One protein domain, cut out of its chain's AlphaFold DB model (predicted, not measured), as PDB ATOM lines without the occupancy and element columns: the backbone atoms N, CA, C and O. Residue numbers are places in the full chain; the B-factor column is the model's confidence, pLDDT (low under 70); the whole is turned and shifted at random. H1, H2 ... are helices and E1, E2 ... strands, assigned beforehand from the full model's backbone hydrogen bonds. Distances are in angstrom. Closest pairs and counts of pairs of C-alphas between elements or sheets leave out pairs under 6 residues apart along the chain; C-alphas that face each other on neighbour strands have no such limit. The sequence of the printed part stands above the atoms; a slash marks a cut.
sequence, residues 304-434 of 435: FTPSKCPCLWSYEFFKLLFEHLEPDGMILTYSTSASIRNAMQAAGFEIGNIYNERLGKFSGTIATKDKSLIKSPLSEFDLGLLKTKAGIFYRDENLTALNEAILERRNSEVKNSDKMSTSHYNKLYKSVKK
ATOM      1  N   PHE A 304      -9.972 -26.269  41.071       91.94
ATOM      2  CA  PHE A 304     -10.030 -24.898  41.589       91.94
ATOM      3  C   PHE A 304     -11.471 -24.453  41.861       91.94
ATOM      4  O   PHE A 304     -12.424 -24.995  41.302       91.94
ATOM      5  N   THR A 305     -11.632 -23.435  42.711       92.25
ATOM      6  CA  THR A 305     -12.952 -22.979  43.173       92.25
ATOM      7  C   THR A 305     -13.945 -22.730  42.025       92.25
ATOM      8  O   THR A 305     -13.537 -22.344  40.925       92.25
ATOM      9  N   PRO A 306     -15.267 -22.858  42.258       93.06
ATOM     10  CA  PRO A 306     -16.258 -22.696  41.193       93.06
ATOM     11  C   PRO A 306     -16.253 -21.350  40.468       93.06
ATOM     12  O   PRO A 306     -16.690 -21.262  39.328       93.06
ATOM     13  N   SER A 307     -15.762 -20.288  41.106       91.62
ATOM     14  CA  SER A 307     -15.572 -18.987  40.458       91.62
ATOM     15  C   SER A 307     -14.386 -18.944  39.494       91.62
ATOM     16  O   SER A 307     -14.352 -18.059  38.652       91.62
ATOM     17  N   LYS A 308     -13.420 -19.855  39.637       91.69
ATOM     18  CA  LYS A 308     -12.175 -19.904  38.858       91.69
ATOM     19  C   LYS A 308     -12.238 -20.945  37.743       91.69
ATOM     20  O   LYS A 308     -11.845 -20.662  36.621       91.69
ATOM     21  N   CYS A 309     -12.786 -22.126  38.035       93.12
ATOM     22  CA  CYS A 309     -12.899 -23.227  37.074       93.12
ATOM     23  C   CYS A 309     -14.351 -23.731  36.928       93.12
ATOM     24  O   CYS A 309     -14.612 -24.915  37.129       93.12
ATOM     25  N   PRO A 310     -15.334 -22.861  36.626       96.62
ATOM     26  CA  PRO A 310     -16.766 -23.197  36.613       96.62
ATOM     27  C   PRO A 310     -17.140 -24.362  35.685       96.62
ATOM     28  O   PRO A 310     -18.157 -25.012  35.927       96.62
ATOM     29  N   CYS A 311     -16.350 -24.640  34.642       96.75
ATOM     30  CA  CYS A 311     -16.611 -25.733  33.706       96.75
ATOM     31  C   CYS A 311     -16.673 -27.108  34.394       96.75
ATOM     32  O   CYS A 311     -17.573 -27.894  34.092       96.75
ATOM     33  N   LEU A 312     -15.811 -27.354  35.390       97.50
ATOM     34  CA  LEU A 312     -15.775 -28.591  36.186       97.50
ATOM     35  C   LEU A 312     -16.802 -28.612  37.330       97.50
ATOM     36  O   LEU A 312     -16.840 -29.546  38.126       97.50
ATOM     37  N   TRP A 313     -17.652 -27.586  37.409       98.12
ATOM     38  CA  TRP A 313     -18.700 -27.450  38.419       98.12
ATOM     39  C   TRP A 313     -20.081 -27.159  37.817       98.12
ATOM     40  O   TRP A 313     -20.997 -26.709  38.519       98.12
ATOM     41  N   SER A 314     -20.226 -27.367  36.509       98.31
ATOM     42  CA  SER A 314     -21.485 -27.196  35.792       98.31
ATOM     43  C   SER A 314     -22.442 -28.357  36.047       98.31
ATOM     44  O   SER A 314     -22.035 -29.481  36.342       98.31
ATOM     45  N   TYR A 315     -23.739 -28.082  35.921       98.62
ATOM     46  CA  TYR A 315     -24.773 -29.114  35.982       98.62
ATOM     47  C   TYR A 315     -24.525 -30.236  34.967       98.62
ATOM     48  O   TYR A 315     -24.611 -31.413  35.313       98.62
ATOM     49  N   GLU A 316     -24.175 -29.879  33.734       98.56
ATOM     50  CA  GLU A 316     -23.913 -30.834  32.662       98.56
ATOM     51  C   GLU A 316     -22.702 -31.716  32.965       98.56
ATOM     52  O   GLU A 316     -22.749 -32.922  32.718       98.56
ATOM     53  N   PHE A 317     -21.655 -31.156  33.577       98.62
ATOM     54  CA  PHE A 317     -20.513 -31.954  34.003       98.62
ATOM     55  C   PHE A 317     -20.897 -32.929  35.120       98.62
ATOM     56  O   PHE A 317     -20.535 -34.099  35.058       98.62
ATOM     57  N   PHE A 318     -21.710 -32.511  36.096       98.75
ATOM     58  CA  PHE A 318     -22.219 -33.436  37.114       98.75
ATOM     59  C   PHE A 318     -23.108 -34.531  36.538       98.75
ATOM     60  O   PHE A 318     -23.015 -35.670  36.988       98.75
ATOM     61  N   LYS A 319     -23.924 -34.229  35.527       98.44
ATOM     62  CA  LYS A 319     -24.705 -35.248  34.823       98.44
ATOM     63  C   LYS A 319     -23.794 -36.272  34.137       98.44
ATOM     64  O   LYS A 319     -24.016 -37.470  34.281       98.44
ATOM     65  N   LEU A 320     -22.726 -35.814  33.484       98.50
ATOM     66  CA  LEU A 320     -21.718 -36.699  32.896       98.50
ATOM     67  C   LEU A 320     -21.034 -37.578  33.961       98.50
ATOM     68  O   LEU A 320     -20.877 -38.782  33.761       98.50
ATOM     69  N   LEU A 321     -20.672 -37.008  35.116       98.62
ATOM     70  CA  LEU A 321     -20.100 -37.773  36.232       98.62
ATOM     71  C   LEU A 321     -21.103 -38.768  36.831       98.62
ATOM     72  O   LEU A 321     -20.707 -39.855  37.241       98.62
ATOM     73  N   PHE A 322     -22.395 -38.431  36.865       98.56
ATOM     74  CA  PHE A 322     -23.452 -39.330  37.332       98.56
ATOM     75  C   PHE A 322     -23.517 -40.589  36.466       98.56
ATOM     76  O   PHE A 322     -23.635 -41.698  36.985       98.56
ATOM     77  N   GLU A 323     -23.386 -40.444  35.149       98.00
ATOM     78  CA  GLU A 323     -23.354 -41.566  34.205       98.00
ATOM     79  C   GLU A 323     -22.108 -42.449  34.386       98.00
ATOM     80  O   GLU A 323     -22.194 -43.658  34.186       98.00
ATOM     81  N   HIS A 324     -20.995 -41.877  34.857       98.38
ATOM     82  CA  HIS A 324     -19.723 -42.570  35.106       98.38
ATOM     83  C   HIS A 324     -19.564 -43.110  36.535       98.38
ATOM     84  O   HIS A 324     -18.516 -43.657  36.879       98.38
ATOM     85  N   LEU A 325     -20.577 -42.973  37.390       98.50
ATOM     86  CA  LEU A 325     -20.521 -43.458  38.767       98.50
ATOM     87  C   LEU A 325     -21.184 -44.832  38.895       98.50
ATOM     88  O   LEU A 325     -22.296 -45.044  38.407       98.50
ATOM     89  N   GLU A 326     -20.541 -45.759  39.598       97.81
ATOM     90  CA  GLU A 326     -21.172 -47.021  40.000       97.81
ATOM     91  C   GLU A 326     -22.423 -46.765  40.871       97.81
ATOM     92  O   GLU A 326     -22.505 -45.720  41.527       97.81
ATOM     93  N   PRO A 327     -23.406 -47.687  40.920       96.56
ATOM     94  CA  PRO A 327     -24.604 -47.528  41.753       96.56
ATOM     95  C   PRO A 327     -24.301 -47.265  43.232       96.56
ATOM     96  O   PRO A 327     -25.001 -46.487  43.870       96.56
ATOM     97  N   ASP A 328     -23.238 -47.877  43.756       95.44
ATOM     98  CA  ASP A 328     -22.744 -47.678  45.120       95.44
ATOM     99  C   ASP A 328     -21.487 -46.796  45.185       95.44
ATOM    100  O   ASP A 328     -20.757 -46.791  46.178       95.44
ATOM    101  N   GLY A 329     -21.208 -46.064  44.104       97.06
ATOM    102  CA  GLY A 329     -20.090 -45.142  44.034       97.06
ATOM    103  C   GLY A 329     -20.372 -43.817  44.739       97.06
ATOM    104  O   GLY A 329     -21.511 -43.472  45.077       97.06
ATOM    105  N   MET A 330     -19.313 -43.034  44.933       97.94
ATOM    106  CA  MET A 330     -19.412 -41.678  45.471       97.94
ATOM    107  C   MET A 330     -18.441 -40.699  44.808       97.94
ATOM    108  O   MET A 330     -17.325 -41.052  44.426       97.94
ATOM    109  N   ILE A 331     -18.871 -39.445  44.730       98.62
ATOM    110  CA  ILE A 331     -18.044 -38.282  44.428       98.62
ATOM    111  C   ILE A 331     -17.709 -37.586  45.744       98.62
ATOM    112  O   ILE A 331     -18.591 -37.337  46.569       98.62
ATOM    113  N   LEU A 332     -16.439 -37.253  45.925       98.31
ATOM    114  CA  LEU A 332     -15.914 -36.565  47.098       98.31
ATOM    115  C   LEU A 332     -15.297 -35.243  46.648       98.31
ATOM    116  O   LEU A 332     -14.580 -35.200  45.650       98.31
ATOM    117  N   THR A 333     -15.595 -34.158  47.361       97.44
ATOM    118  CA  THR A 333     -15.034 -32.836  47.065       97.44
ATOM    119  C   THR A 333     -14.972 -31.941  48.302       97.44
ATOM    120  O   THR A 333     -15.804 -32.036  49.211       97.44
ATOM    121  N   TYR A 334     -14.012 -31.014  48.338       94.62
ATOM    122  CA  TYR A 334     -13.916 -30.003  49.393       94.62
ATOM    123  C   TYR A 334     -15.032 -28.946  49.311       94.62
ATOM    124  O   TYR A 334     -15.332 -28.280  50.306       94.62
ATOM    125  N   SER A 335     -15.647 -28.759  48.138       94.44
ATOM    126  CA  SER A 335     -16.594 -27.667  47.918       94.44
ATOM    127  C   SER A 335     -17.875 -27.862  48.730       94.44
ATOM    128  O   SER A 335     -18.536 -28.897  48.662       94.44
ATOM    129  N   THR A 336     -18.260 -26.835  49.488       94.88
ATOM    130  CA  THR A 336     -19.525 -26.767  50.247       94.88
ATOM    131  C   THR A 336     -20.505 -25.750  49.654       94.88
ATOM    132  O   THR A 336     -21.522 -25.425  50.263       94.88
ATOM    133  N   SER A 337     -20.205 -25.232  48.457       95.88
ATOM    134  CA  SER A 337     -21.006 -24.195  47.809       95.88
ATOM    135  C   SER A 337     -22.434 -24.669  47.525       95.88
ATOM    136  O   SER A 337     -22.649 -25.753  46.977       95.88
ATOM    137  N   ALA A 338     -23.409 -23.808  47.828       96.81
ATOM    138  CA  ALA A 338     -24.820 -24.066  47.563       96.81
ATOM    139  C   ALA A 338     -25.105 -24.266  46.068       96.81
ATOM    140  O   ALA A 338     -25.913 -25.121  45.718       96.81
ATOM    141  N   SER A 339     -24.419 -23.532  45.186       97.44
ATOM    142  CA  SER A 339     -24.565 -23.711  43.738       97.44
ATOM    143  C   SER A 339     -24.173 -25.124  43.320       97.44
ATOM    144  O   SER A 339     -24.889 -25.769  42.570       97.44
ATOM    145  N   ILE A 340     -23.079 -25.644  43.868       97.75
ATOM    146  CA  ILE A 340     -22.537 -26.946  43.475       97.75
ATOM    147  C   ILE A 340     -23.385 -28.082  44.024       97.75
ATOM    148  O   ILE A 340     -23.755 -28.989  43.288       97.75
ATOM    149  N   ARG A 341     -23.782 -27.979  45.292       98.06
ATOM    150  CA  ARG A 341     -24.716 -28.921  45.917       98.06
ATOM    151  C   ARG A 341     -26.045 -28.984  45.167       98.06
ATOM    152  O   ARG A 341     -26.543 -30.074  44.913       98.06
ATOM    153  N   ASN A 342     -26.583 -27.835  44.756       98.31
ATOM    154  CA  ASN A 342     -27.817 -27.798  43.975       98.31
ATOM    155  C   ASN A 342     -27.624 -28.361  42.553       98.31
ATOM    156  O   ASN A 342     -28.520 -29.024  42.043       98.31
ATOM    157  N   ALA A 343     -26.459 -28.154  41.928       98.44
ATOM    158  CA  ALA A 343     -26.126 -28.760  40.636       98.44
ATOM    159  C   ALA A 343     -26.069 -30.293  40.722       98.44
ATOM    160  O   ALA A 343     -26.660 -30.976  39.890       98.44
ATOM    161  N   MET A 344     -25.410 -30.826  41.756       98.50
ATOM    162  CA  MET A 344     -25.356 -32.264  42.037       98.50
ATOM    163  C   MET A 344     -26.762 -32.831  42.286       98.50
ATOM    164  O   MET A 344     -27.135 -33.833  41.681       98.50
ATOM    165  N   GLN A 345     -27.578 -32.163  43.106       98.06
ATOM    166  CA  GLN A 345     -28.954 -32.596  43.358       98.06
ATOM    167  C   GLN A 345     -29.796 -32.594  42.073       98.06
ATOM    168  O   GLN A 345     -30.520 -33.549  41.805       98.06
ATOM    169  N   ALA A 346     -29.667 -31.555  41.244       98.25
ATOM    170  CA  ALA A 346     -30.348 -31.482  39.955       98.25
ATOM    171  C   ALA A 346     -29.877 -32.572  38.976       98.25
ATOM    172  O   ALA A 346     -30.665 -33.025  38.145       98.25
ATOM    173  N   ALA A 347     -28.611 -32.996  39.057       98.38
ATOM    174  CA  ALA A 347     -28.056 -34.090  38.258       98.38
ATOM    175  C   ALA A 347     -28.521 -35.484  38.724       98.38
ATOM    176  O   ALA A 347     -28.280 -36.461  38.021       98.38
ATOM    177  N   GLY A 348     -29.216 -35.571  39.864       98.12
ATOM    178  CA  GLY A 348     -29.793 -36.806  40.398       98.12
ATOM    179  C   GLY A 348     -29.034 -37.407  41.581       98.12
ATOM    180  O   GLY A 348     -29.394 -38.491  42.029       98.12
ATOM    181  N   PHE A 349     -27.999 -36.738  42.098       98.44
ATOM    182  CA  PHE A 349     -27.270 -37.228  43.265       98.44
ATOM    183  C   PHE A 349     -28.021 -36.977  44.574       98.44
ATOM    184  O   PHE A 349     -28.574 -35.902  44.814       98.44
ATOM    185  N   GLU A 350     -27.894 -37.937  45.480       98.12
ATOM    186  CA  GLU A 350     -28.081 -37.749  46.911       98.12
ATOM    187  C   GLU A 350     -26.814 -37.121  47.496       98.12
ATOM    188  O   GLU A 350     -25.697 -37.544  47.189       98.12
ATOM    189  N   ILE A 351     -26.975 -36.089  48.325       97.75
ATOM    190  CA  ILE A 351     -25.861 -35.264  48.808       97.75
ATOM    191  C   ILE A 351     -25.793 -35.211  50.333       97.75
ATOM    192  O   ILE A 351     -26.806 -35.150  51.032       97.75
ATOM    193  N   GLY A 352     -24.570 -35.172  50.849       97.50
ATOM    194  CA  GLY A 352     -24.283 -35.084  52.273       97.50
ATOM    195  C   GLY A 352     -23.029 -34.279  52.573       97.50
ATOM    196  O   GLY A 352     -22.303 -33.824  51.688       97.50
ATOM    197  N   ASN A 353     -22.770 -34.096  53.859       97.00
ATOM    198  CA  ASN A 353     -21.588 -33.425  54.365       97.00
ATOM    199  C   ASN A 353     -20.454 -34.421  54.623       97.00
ATOM    200  O   ASN A 353     -20.668 -35.509  55.151       97.00
ATOM    201  N   ILE A 354     -19.224 -33.986  54.361       95.38
ATOM    202  CA  ILE A 354     -18.027 -34.636  54.898       95.38
ATOM    203  C   ILE A 354     -17.713 -34.009  56.257       95.38
ATOM    204  O   ILE A 354     -17.391 -32.815  56.336       95.38
ATOM    205  N   TYR A 355     -17.812 -34.801  57.324       92.00
ATOM    206  CA  TYR A 355     -17.455 -34.375  58.676       92.00
ATOM    207  C   TYR A 355     -15.952 -34.528  58.911       92.00
ATOM    208  O   TYR A 355     -15.379 -35.590  58.700       92.00
ATOM    209  N   ASN A 356     -15.312 -33.446  59.346       88.06
ATOM    210  CA  ASN A 356     -13.913 -33.448  59.737       88.06
ATOM    211  C   ASN A 356     -13.826 -33.589  61.255       88.06
ATOM    212  O   ASN A 356     -14.087 -32.628  61.982       88.06
ATOM    213  N   GLU A 357     -13.445 -34.780  61.711       84.94
ATOM    214  CA  GLU A 357     -13.352 -35.108  63.136       84.94
ATOM    215  C   GLU A 357     -12.323 -34.240  63.864       84.94
ATOM    216  O   GLU A 357     -12.606 -33.704  64.933       84.94
ATOM    217  N   ARG A 358     -11.153 -34.008  63.250       82.38
ATOM    218  CA  ARG A 358     -10.070 -33.202  63.841       82.38
ATOM    219  C   ARG A 358     -10.508 -31.766  64.138       82.38
ATOM    220  O   ARG A 358     -10.065 -31.168  65.118       82.38
ATOM    221  N   LEU A 359     -11.327 -31.179  63.267       82.19
ATOM    222  CA  LEU A 359     -11.793 -29.796  63.386       82.19
ATOM    223  C   LEU A 359     -13.193 -29.677  63.998       82.19
ATOM    224  O   LEU A 359     -13.630 -28.554  64.250       82.19
ATOM    225  N   GLY A 360     -13.890 -30.795  64.210       85.69
ATOM    226  CA  GLY A 360     -15.251 -30.831  64.733       85.69
ATOM    227  C   GLY A 360     -16.279 -30.128  63.839       85.69
ATOM    228  O   GLY A 360     -17.252 -29.574  64.350       85.69
ATOM    229  N   LYS A 361     -16.059 -30.075  62.517       89.56
ATOM    230  CA  LYS A 361     -16.916 -29.319  61.585       89.56
ATOM    231  C   LYS A 361     -17.096 -30.009  60.239       89.56
ATOM    232  O   LYS A 361     -16.225 -30.747  59.784       89.56
ATOM    233  N   PHE A 362     -18.187 -29.688  59.549       90.94
ATOM    234  CA  PHE A 362     -18.351 -30.069  58.148       90.94
ATOM    235  C   PHE A 362     -17.376 -29.310  57.268       90.94
ATOM    236  O   PHE A 362     -17.075 -28.134  57.492       90.94
ATOM    237  N   SER A 363     -16.835 -30.017  56.287       89.69
ATOM    238  CA  SER A 363     -15.678 -29.524  55.566       89.69
ATOM    239  C   SER A 363     -15.711 -29.842  54.070       89.69
ATOM    240  O   SER A 363     -14.940 -29.252  53.327       89.69
ATOM    241  N   GLY A 364     -16.612 -30.699  53.605       95.25
ATOM    242  CA  GLY A 364     -16.762 -31.004  52.185       95.25
ATOM    243  C   GLY A 364     -18.147 -31.542  51.868       95.25
ATOM    244  O   GLY A 364     -19.035 -31.544  52.729       95.25
ATOM    245  N   THR A 365     -18.318 -32.002  50.638       97.81
ATOM    246  CA  THR A 365     -19.554 -32.609  50.147       97.81
ATOM    247  C   THR A 365     -19.259 -34.005  49.617       97.81
ATOM    248  O   THR A 365     -18.275 -34.211  48.909       97.81
ATOM    249  N   ILE A 366     -20.129 -34.947  49.968       98.00
ATOM    250  CA  ILE A 366     -20.207 -36.275  49.363       98.00
ATOM    251  C   ILE A 366     -21.475 -36.328  48.507       98.00
ATOM    252  O   ILE A 366     -22.522 -35.836  48.935       98.00
ATOM    253  N   ALA A 367     -21.377 -36.891  47.306       98.31
ATOM    254  CA  ALA A 367     -22.505 -37.099  46.403       98.31
ATOM    255  C   ALA A 367     -22.528 -38.553  45.918       98.31
ATOM    256  O   ALA A 367     -21.489 -39.110  45.580       98.31
ATOM    257  N   THR A 368     -23.693 -39.185  45.900       98.19
ATOM    258  CA  THR A 368     -23.857 -40.609  45.566       98.19
ATOM    259  C   THR A 368     -25.215 -40.853  44.911       98.19
ATOM    260  O   THR A 368     -26.080 -39.981  44.931       98.19
ATOM    261  N   LYS A 369     -25.406 -42.022  44.298       98.19
ATOM    262  CA  LYS A 369     -26.712 -42.466  43.784       98.19
ATOM    263  C   LYS A 369     -27.590 -43.066  44.880       98.19
ATOM    264  O   LYS A 369     -28.810 -43.025  44.764       98.19
ATOM    265  N   ASP A 370     -26.978 -43.614  45.929       95.94
ATOM    266  CA  ASP A 370     -27.685 -44.279  47.018       95.94
ATOM    267  C   ASP A 370     -27.630 -43.454  48.306       95.94
ATOM    268  O   ASP A 370     -26.592 -43.311  48.955       95.94
ATOM    269  N   LYS A 371     -28.798 -42.964  48.724       95.50
ATOM    270  CA  LYS A 371     -28.983 -42.213  49.965       95.50
ATOM    271  C   LYS A 371     -28.458 -42.947  51.203       95.50
ATOM    272  O   LYS A 371     -28.048 -42.285  52.155       95.50
ATOM    273  N   SER A 372     -28.464 -44.283  51.209       94.50
ATOM    274  CA  SER A 372     -28.000 -45.093  52.343       94.50
ATOM    275  C   SER A 372     -26.512 -44.883  52.662       94.50
ATOM    276  O   SER A 372     -26.096 -45.034  53.810       94.50
ATOM    277  N   LEU A 373     -25.723 -44.450  51.672       93.62
ATOM    278  CA  LEU A 373     -24.288 -44.196  51.811       93.62
ATOM    279  C   LEU A 373     -23.980 -42.827  52.447       93.62
ATOM    280  O   LEU A 373     -22.837 -42.549  52.819       93.62
ATOM    281  N   ILE A 374     -24.986 -41.961  52.617       95.25
ATOM    282  CA  ILE A 374     -24.827 -40.645  53.238       95.25
ATOM    283  C   ILE A 374     -24.863 -40.763  54.768       95.25
ATOM    284  O   ILE A 374     -25.921 -40.791  55.392       95.25
ATOM    285  N   LYS A 375     -23.682 -40.736  55.396       93.06
ATOM    286  CA  LYS A 375     -23.538 -40.755  56.869       93.06
ATOM    287  C   LYS A 375     -23.990 -39.458  57.549       93.06
ATOM    288  O   LYS A 375     -24.413 -39.465  58.698       93.06
ATOM    289  N   SER A 376     -23.838 -38.321  56.875       94.81
ATOM    290  CA  SER A 376     -24.128 -36.994  57.430       94.81
ATOM    291  C   SER A 376     -24.978 -36.198  56.439       94.81
ATOM    292  O   SER A 376     -24.419 -35.552  55.554       94.81
ATOM    293  N   PRO A 377     -26.317 -36.249  56.538       95.56
ATOM    294  CA  PRO A 377     -27.191 -35.536  55.613       95.56
ATOM    295  C   PRO A 377     -27.059 -34.013  55.751       95.56
ATOM    296  O   PRO A 377     -26.523 -33.485  56.731       95.56
ATOM    297  N   LEU A 378     -27.552 -33.295  54.742       95.62
ATOM    298  CA  LEU A 378     -27.675 -31.840  54.799       95.62
ATOM    299  C   LEU A 378     -28.720 -31.415  55.836       95.62
ATOM    300  O   LEU A 378     -29.764 -32.049  55.981       95.62
ATOM    301  N   SER A 379     -28.447 -30.317  56.542       93.94
ATOM    302  CA  SER A 379     -29.413 -29.740  57.477       93.94
ATOM    303  C   SER A 379     -30.553 -29.031  56.735       93.94
ATOM    304  O   SER A 379     -30.408 -28.650  55.573       93.94
ATOM    305  N   GLU A 380     -31.671 -28.762  57.416       93.25
ATOM    306  CA  GLU A 380     -32.753 -27.936  56.852       93.25
ATOM    307  C   GLU A 380     -32.252 -26.566  56.385       93.25
ATOM    308  O   GLU A 380     -32.676 -26.060  55.344       93.25
ATOM    309  N   PHE A 381     -31.290 -25.995  57.121       92.94
ATOM    310  CA  PHE A 381     -30.636 -24.754  56.728       92.94
ATOM    311  C   PHE A 381     -29.964 -24.887  55.361       92.94
ATOM    312  O   PHE A 381     -30.194 -24.050  54.488       92.94
ATOM    313  N   ASP A 382     -29.158 -25.934  55.180       93.69
ATOM    314  CA  ASP A 382     -28.431 -26.188  53.938       93.69
ATOM    315  C   ASP A 382     -29.407 -26.407  52.779       93.69
ATOM    316  O   ASP A 382     -29.256 -25.786  51.730       93.69
ATOM    317  N   LEU A 383     -30.446 -27.224  52.986       94.94
ATOM    318  CA  LEU A 383     -31.471 -27.511  51.979       94.94
ATOM    319  C   LEU A 383     -32.233 -26.252  51.551       94.94
ATOM    320  O   LEU A 383     -32.500 -26.062  50.363       94.94
ATOM    321  N   GLY A 384     -32.572 -25.361  52.486       94.88
ATOM    322  CA  GLY A 384     -33.181 -24.080  52.131       94.88
ATOM    323  C   GLY A 384     -32.193 -23.125  51.453       94.88
ATOM    324  O   GLY A 384     -32.590 -22.399  50.540       94.88
ATOM    325  N   LEU A 385     -30.898 -23.182  51.789       94.75
ATOM    326  CA  LEU A 385     -29.862 -22.383  51.127       94.75
ATOM    327  C   LEU A 385     -29.754 -22.718  49.628       94.75
ATOM    328  O   LEU A 385     -29.584 -21.800  48.818       94.75
ATOM    329  N   LEU A 386     -29.938 -23.988  49.246       96.06
ATOM    330  CA  LEU A 386     -29.967 -24.431  47.840       96.06
ATOM    331  C   LEU A 386     -31.096 -23.772  47.029       96.06
ATOM    332  O   LEU A 386     -30.983 -23.602  45.817       96.06
ATOM    333  N   LYS A 387     -32.182 -23.349  47.685       95.81
ATOM    334  CA  LYS A 387     -33.331 -22.703  47.030       95.81
ATOM    335  C   LYS A 387     -33.138 -21.195  46.826       95.81
ATOM    336  O   LYS A 387     -33.921 -20.567  46.115       95.81
ATOM    337  N   THR A 388     -32.102 -20.605  47.423       97.00
ATOM    338  CA  THR A 388     -31.783 -19.171  47.304       97.00
ATOM    339  C   THR A 388     -31.022 -18.853  46.014       97.00
ATOM    340  O   THR A 388     -30.620 -19.751  45.271       97.00
ATOM    341  N   LYS A 389     -30.731 -17.566  45.769       96.94
ATOM    342  CA  LYS A 389     -29.822 -17.142  44.686       96.94
ATOM    343  C   LYS A 389     -28.445 -17.817  44.743       96.94
ATOM    344  O   LYS A 389     -27.840 -18.031  43.698       96.94
ATOM    345  N   ALA A 390     -27.952 -18.193  45.928       95.69
ATOM    346  CA  ALA A 390     -26.669 -18.894  46.046       95.69
ATOM    347  C   ALA A 390     -26.697 -20.305  45.444       95.69
ATOM    348  O   ALA A 390     -25.652 -20.792  45.022       95.69
ATOM    349  N   GLY A 391     -27.872 -20.937  45.376       96.81
ATOM    350  CA  GLY A 391     -28.056 -22.247  44.756       96.81
ATOM    351  C   GLY A 391     -28.171 -22.217  43.232       96.81
ATOM    352  O   GLY A 391     -28.260 -23.273  42.615       96.81
ATOM    353  N   ILE A 392     -28.165 -21.043  42.594       97.75
ATOM    354  CA  ILE A 392     -28.115 -20.958  41.127       97.75
ATOM    355  C   ILE A 392     -26.755 -21.491  40.668       97.75
ATOM    356  O   ILE A 392     -25.703 -20.986  41.086       97.75
ATOM    357  N   PHE A 393     -26.782 -22.550  39.863       97.69
ATOM    358  CA  PHE A 393     -25.605 -23.297  39.432       97.69
ATOM    359  C   PHE A 393     -25.102 -22.891  38.050       97.69
ATOM    360  O   PHE A 393     -25.727 -22.109  37.345       97.69
ATOM    361  N   TYR A 394     -23.916 -23.380  37.700       98.19
ATOM    362  CA  TYR A 394     -23.265 -23.111  36.423       98.19
ATOM    363  C   TYR A 394     -23.834 -24.019  35.324       98.19
ATOM    364  O   TYR A 394     -24.213 -25.160  35.603       98.19
ATOM    365  N   ARG A 395     -23.873 -23.523  34.082       97.88
ATOM    366  CA  ARG A 395     -24.365 -24.255  32.902       97.88
ATOM    367  C   ARG A 395     -23.315 -24.278  31.797       97.88
ATOM    368  O   ARG A 395     -22.859 -23.213  31.378       97.88
ATOM    369  N   ASP A 396     -23.005 -25.466  31.296       97.56
ATOM    370  CA  ASP A 396     -22.080 -25.729  30.189       97.56
ATOM    371  C   ASP A 396     -22.685 -26.785  29.247       97.56
ATOM    372  O   ASP A 396     -22.265 -27.938  29.219       97.56
ATOM    373  N   GLU A 397     -23.720 -26.387  28.505       94.38
ATOM    374  CA  GLU A 397     -24.604 -27.276  27.726       94.38
ATOM    375  C   GLU A 397     -23.871 -28.268  26.812       94.38
ATOM    376  O   GLU A 397     -24.272 -29.423  26.710       94.38
ATOM    377  N   ASN A 398     -22.783 -27.823  26.179       94.12
ATOM    378  CA  ASN A 398     -22.006 -28.626  25.235       94.12
ATOM    379  C   ASN A 398     -20.673 -29.121  25.816       94.12
ATOM    380  O   ASN A 398     -19.886 -29.706  25.077       94.12
ATOM    381  N   LEU A 399     -20.400 -28.867  27.103       96.88
ATOM    382  CA  LEU A 399     -19.144 -29.220  27.779       96.88
ATOM    383  C   LEU A 399     -17.883 -28.667  27.090       96.88
ATOM    384  O   LEU A 399     -16.819 -29.290  27.089       96.88
ATOM    385  N   THR A 400     -18.006 -27.494  26.476       96.88
ATOM    386  CA  THR A 400     -16.941 -26.847  25.692       96.88
ATOM    387  C   THR A 400     -16.851 -25.347  25.929       96.88
ATOM    388  O   THR A 400     -15.926 -24.715  25.417       96.88
ATOM    389  N   ALA A 401     -17.767 -24.757  26.705       96.88
ATOM    390  CA  ALA A 401     -17.761 -23.321  26.931       96.88
ATOM    391  C   ALA A 401     -16.508 -22.878  27.705       96.88
ATOM    392  O   ALA A 401     -15.959 -23.617  28.530       96.88
ATOM    393  N   LEU A 402     -16.069 -21.649  27.432       96.50
ATOM    394  CA  LEU A 402     -15.014 -20.984  28.192       96.50
ATOM    395  C   LEU A 402     -15.524 -20.606  29.589       96.50
ATOM    396  O   LEU A 402     -16.717 -20.351  29.778       96.50
ATOM    397  N   ASN A 403     -14.617 -20.545  30.566       95.38
ATOM    398  CA  ASN A 403     -14.970 -20.263  31.959       95.38
ATOM    399  C   ASN A 403     -15.663 -18.901  32.114       95.38
ATOM    400  O   ASN A 403     -16.645 -18.787  32.850       95.38
ATOM    401  N   GLU A 404     -15.207 -17.895  31.371       96.25
ATOM    402  CA  GLU A 404     -15.740 -16.532  31.365       96.25
ATOM    403  C   GLU A 404     -17.208 -16.527  30.925       96.25
ATOM    404  O   GLU A 404     -18.068 -15.986  31.620       96.25
ATOM    405  N   ALA A 405     -17.522 -17.231  29.835       96.94
ATOM    406  CA  ALA A 405     -18.883 -17.333  29.314       96.94
ATOM    407  C   ALA A 405     -19.830 -18.042  30.300       96.94
ATOM    408  O   ALA A 405     -20.983 -17.637  30.477       96.94
ATOM    409  N   ILE A 406     -19.347 -19.088  30.981       97.88
ATOM    410  CA  ILE A 406     -20.124 -19.805  32.001       97.88
ATOM    411  C   ILE A 406     -20.411 -18.884  33.203       97.88
ATOM    412  O   ILE A 406     -21.531 -18.876  33.730       97.88
ATOM    413  N   LEU A 407     -19.428 -18.082  33.630       97.00
ATOM    414  CA  LEU A 407     -19.579 -17.114  34.722       97.00
ATOM    415  C   LEU A 407     -20.568 -16.006  34.370       97.00
ATOM    416  O   LEU A 407     -21.459 -15.715  35.168       97.00
ATOM    417  N   GLU A 408     -20.439 -15.403  33.190       97.00
ATOM    418  CA  GLU A 408     -21.321 -14.333  32.717       97.00
ATOM    419  C   GLU A 408     -22.780 -14.782  32.646       97.00
ATOM    420  O   GLU A 408     -23.673 -14.082  33.143       97.00
ATOM    421  N   ARG A 409     -23.025 -15.984  32.110       96.94
ATOM    422  CA  ARG A 409     -24.364 -16.578  32.047       96.94
ATOM    423  C   ARG A 409     -24.963 -16.740  33.439       96.94
ATOM    424  O   ARG A 409     -26.056 -16.236  33.699       96.94
ATOM    425  N   ARG A 410     -24.228 -17.370  34.362       96.94
ATOM    426  CA  ARG A 410     -24.693 -17.563  35.743       96.94
ATOM    427  C   ARG A 410     -24.938 -16.228  36.444       96.94
ATOM    428  O   ARG A 410     -25.933 -16.075  37.146       96.94
ATOM    429  N   ASN A 411     -24.046 -15.256  36.279       96.75
ATOM    430  CA  ASN A 411     -24.186 -13.943  36.905       96.75
ATOM    431  C   ASN A 411     -25.431 -13.207  36.398       96.75
ATOM    432  O   ASN A 411     -26.125 -12.564  37.187       96.75
ATOM    433  N   SER A 412     -25.737 -13.332  35.108       97.12
ATOM    434  CA  SER A 412     -26.959 -12.791  34.511       97.12
ATOM    435  C   SER A 412     -28.208 -13.471  35.081       97.12
ATOM    436  O   SER A 412     -29.142 -12.789  35.497       97.12
ATOM    437  N   GLU A 413     -28.194 -14.800  35.217       96.62
ATOM    438  CA  GLU A 413     -29.287 -15.561  35.838       96.62
ATOM    439  C   GLU A 413     -29.507 -15.167  37.309       96.62
ATOM    440  O   GLU A 413     -30.633 -14.921  37.737       96.62
ATOM    441  N   VAL A 414     -28.432 -15.019  38.090       96.12
ATOM    442  CA  VAL A 414     -28.501 -14.575  39.494       96.12
ATOM    443  C   VAL A 414     -29.101 -13.169  39.621       96.12
ATOM    444  O   VAL A 414     -29.900 -12.919  40.537       96.12
ATOM    445  N   LYS A 415     -28.730 -12.247  38.721       95.75
ATOM    446  CA  LYS A 415     -29.266 -10.876  38.694       95.75
ATOM    447  C   LYS A 415     -30.764 -10.871  38.391       95.75
ATOM    448  O   LYS A 415     -31.508 -10.238  39.133       95.75
ATOM    449  N   ASN A 416     -31.186 -11.637  37.388       96.19
ATOM    450  CA  ASN A 416     -32.568 -11.670  36.904       96.19
ATOM    451  C   ASN A 416     -33.496 -12.593  37.714       96.19
ATOM    452  O   ASN A 416     -34.695 -12.615  37.471       96.19
ATOM    453  N   SER A 417     -32.967 -13.379  38.654       95.75
ATOM    454  CA  SER A 417     -33.771 -14.317  39.440       95.75
ATOM    455  C   SER A 417     -34.588 -13.629  40.541       95.75
ATOM    456  O   SER A 417     -34.044 -12.848  41.326       95.75
ATOM    457  N   ASP A 418     -35.844 -14.052  40.701       94.81
ATOM    458  CA  ASP A 418     -36.726 -13.666  41.817       94.81
ATOM    459  C   ASP A 418     -36.457 -14.449  43.115       94.81
ATOM    460  O   ASP A 418     -37.110 -14.238  44.139       94.81
ATOM    461  N   LYS A 419     -35.485 -15.375  43.108       94.75
ATOM    462  CA  LYS A 419     -35.125 -16.144  44.306       94.75
ATOM    463  C   LYS A 419     -34.664 -15.215  45.429       94.75
ATOM    464  O   LYS A 419     -33.986 -14.210  45.209       94.75
ATOM    465  N   MET A 420     -34.955 -15.606  46.667       94.81
ATOM    466  CA  MET A 420     -34.491 -14.865  47.838       94.81
ATOM    467  C   MET A 420     -32.958 -14.819  47.916       94.81
ATOM    468  O   MET A 420     -32.260 -15.756  47.513       94.81
ATOM    469  N   SER A 421     -32.424 -13.732  48.471       95.00
ATOM    470  CA  SER A 421     -30.992 -13.609  48.736       95.00
ATOM    471  C   SER A 421     -30.570 -14.454  49.943       95.00
ATOM    472  O   SER A 421     -31.341 -14.680  50.876       95.00
ATOM    473  N   THR A 422     -29.302 -14.868  49.969       91.94
ATOM    474  CA  THR A 422     -28.718 -15.596  51.106       91.94
ATOM    475  C   THR A 422     -28.777 -14.794  52.404       91.94
ATOM    476  O   THR A 422     -29.038 -15.347  53.467       91.94
ATOM    477  N   SER A 423     -28.569 -13.476  52.336       92.25
ATOM    478  CA  SER A 423     -28.614 -12.608  53.515       92.25
ATOM    479  C   SER A 423     -30.015 -12.531  54.122       92.25
ATOM    480  O   SER A 423     -30.143 -12.554  55.346       92.25
ATOM    481  N   HIS A 424     -31.057 -12.485  53.287       92.94
ATOM    482  CA  HIS A 424     -32.443 -12.517  53.745       92.94
ATOM    483  C   HIS A 424     -32.787 -13.891  54.338       92.94
ATOM    484  O   HIS A 424     -33.255 -13.961  55.474       92.94
ATOM    485  N   TYR A 425     -32.452 -14.978  53.641       94.19
ATOM    486  CA  TYR A 425     -32.660 -16.341  54.135       94.19
ATOM    487  C   TYR A 425     -32.017 -16.576  55.515       94.19
ATOM    488  O   TYR A 425     -32.670 -17.054  56.442       94.19
ATOM    489  N   ASN A 426     -30.766 -16.140  55.697       91.25
ATOM    490  CA  ASN A 426     -30.053 -16.260  56.970       91.25
ATOM    491  C   ASN A 426     -30.749 -15.521  58.123       91.25
ATOM    492  O   ASN A 426     -30.670 -15.968  59.268       91.25
ATOM    493  N   LYS A 427     -31.399 -14.381  57.848       91.38
ATOM    494  CA  LYS A 427     -32.167 -13.634  58.857       91.38
ATOM    495  C   LYS A 427     -33.437 -14.390  59.242       91.38
ATOM    496  O   LYS A 427     -33.654 -14.594  60.433       91.38
ATOM    497  N   LEU A 428     -34.204 -14.855  58.252       90.56
ATOM    498  CA  LEU A 428     -35.446 -15.609  58.464       90.56
ATOM    499  C   LEU A 428     -35.205 -16.899  59.255       90.56
ATOM    500  O   LEU A 428     -35.900 -17.184  60.225       90.56
ATOM    501  N   TYR A 429     -34.169 -17.656  58.898       89.38
ATOM    502  CA  TYR A 429     -33.858 -18.899  59.598       89.38
ATOM    503  C   TYR A 429     -33.451 -18.660  61.062       89.38
ATOM    504  O   TYR A 429     -33.858 -19.394  61.962       89.38
ATOM    505  N   LYS A 430     -32.682 -17.593  61.333       86.94
ATOM    506  CA  LYS A 430     -32.306 -17.209  62.703       86.94
ATOM    507  C   LYS A 430     -33.499 -16.756  63.543       86.94
ATOM    508  O   LYS A 430     -33.480 -16.996  64.745       86.94
ATOM    509  N   SER A 431     -34.495 -16.090  62.953       79.44
ATOM    510  CA  SER A 431     -35.715 -15.715  63.681       79.44
ATOM    511  C   SER A 431     -36.576 -16.928  64.012       79.44
ATOM    512  O   SER A 431     -37.076 -17.004  65.125       79.44
ATOM    513  N   VAL A 432     -36.682 -17.900  63.099       78.00
ATOM    514  CA  VAL A 432     -37.462 -19.130  63.318       78.00
ATOM    515  C   VAL A 432     -36.864 -19.998  64.429       78.00
ATOM    516  O   VAL A 432     -37.612 -20.579  65.193       78.00
ATOM    517  N   LYS A 433     -35.531 -20.048  64.575       71.38
ATOM    518  CA  LYS A 433     -34.857 -20.820  65.642       71.38
ATOM    519  C   LYS A 433     -34.841 -20.172  67.033       71.38
ATOM    520  O   LYS A 433     -34.365 -20.800  67.975       71.38
ATOM    521  N   LYS A 434     -35.211 -18.892  67.148       59.50
ATOM    522  CA  LYS A 434     -35.265 -18.175  68.437       59.50
ATOM    523  C   LYS A 434     -36.622 -18.308  69.137       59.50
ATOM    524  O   LYS A 434     -36.718 -17.911  70.295       59.50
TER     525      LYS A 434
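AT A GLANCE: This is residues 304 to 434 of the 435 residues of the protein "Methyltransf_30 domain-containing protein" of Fusobacterium sp. CAG:815 (UniProt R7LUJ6). What is the main picture? Helix H3 forms the core, with a small, strongly twisted sheet of three strands on one side, H2 and H4 packing on H3, and H5 and H6 following each other along the side away from the sheet. What builds it? The printed part has 131 residues, with six named helices and three named strands in the order H1 H2 E1 H3 E2 E3 H4 H5 H6, class mixed; the sheet runs E1 E3 E2, antiparallel. How large is it? It is compact, with a radius of gyration of the C-alphas of 15.2 A and spans of 45 by 37 by 25 A.

IN THESE COORDINATES: Where are the first elements? H1 is residues 310 to 313, from C-alpha 310 at (-16.766, -23.197, 36.613); H2 is 315 to 323, E1 325 to 333 and H3 338 to 346. What follows? E2 is 350 to 356, 19.6 A long, E3 361 to 368, 20.8 A, and H4 380 to 386. H5 is 403 to 416, 20.2 A, and H6 422 to 432, ending at (-37.462, -19.130, 63.318).

HOW THE PARTS SIT: How is the sheet paired? In the hairpin of E2 and E3, N 352 and O 366 are 2.9 A apart; between E1 and E3, N 331 and O 367 are 2.8 A apart. E1 bends by 121 degrees at residue 328. Where are the helices? H3 is on the sheet at a height of 9.5 A, and E1, H3, E2 make a split strand-helix-strand unit, with E3 between its strands and a right-handed crossover. H2 touches H3 at Tyr 315 and Ala 343, C-alphas 4.9 A apart, at a steep tilt of 47 degrees, and only grazes the sheet; H4 touches H3 about perpendicular, at 87 degrees, closest at the C-alphas of Ala 338 and Leu 386, 5.2 A. What of the rest? H5 touches H1 with residues 403 to 407 alone, closest at the C-alphas of Pro 310 and Asn 403, 5.8 A; H6 and H4 only just touch, with 3 pairs of C-alphas within 8 A, the closest Leu 385 and Thr 422, 6.9 A. In H2 to H6 every O i to N i+4 pair is within hydrogen-bond range; H1 is too short for one.

THE WHOLE: How far does it reach? The two C-alphas farthest apart, those of Thr 400 and Lys 434, are 47.3 A apart. Is it whole and confident? The printed part has no cut, the links E3 to H4 and H4 to H5 are long, and residue 434 alone is under 70 in pLDDT.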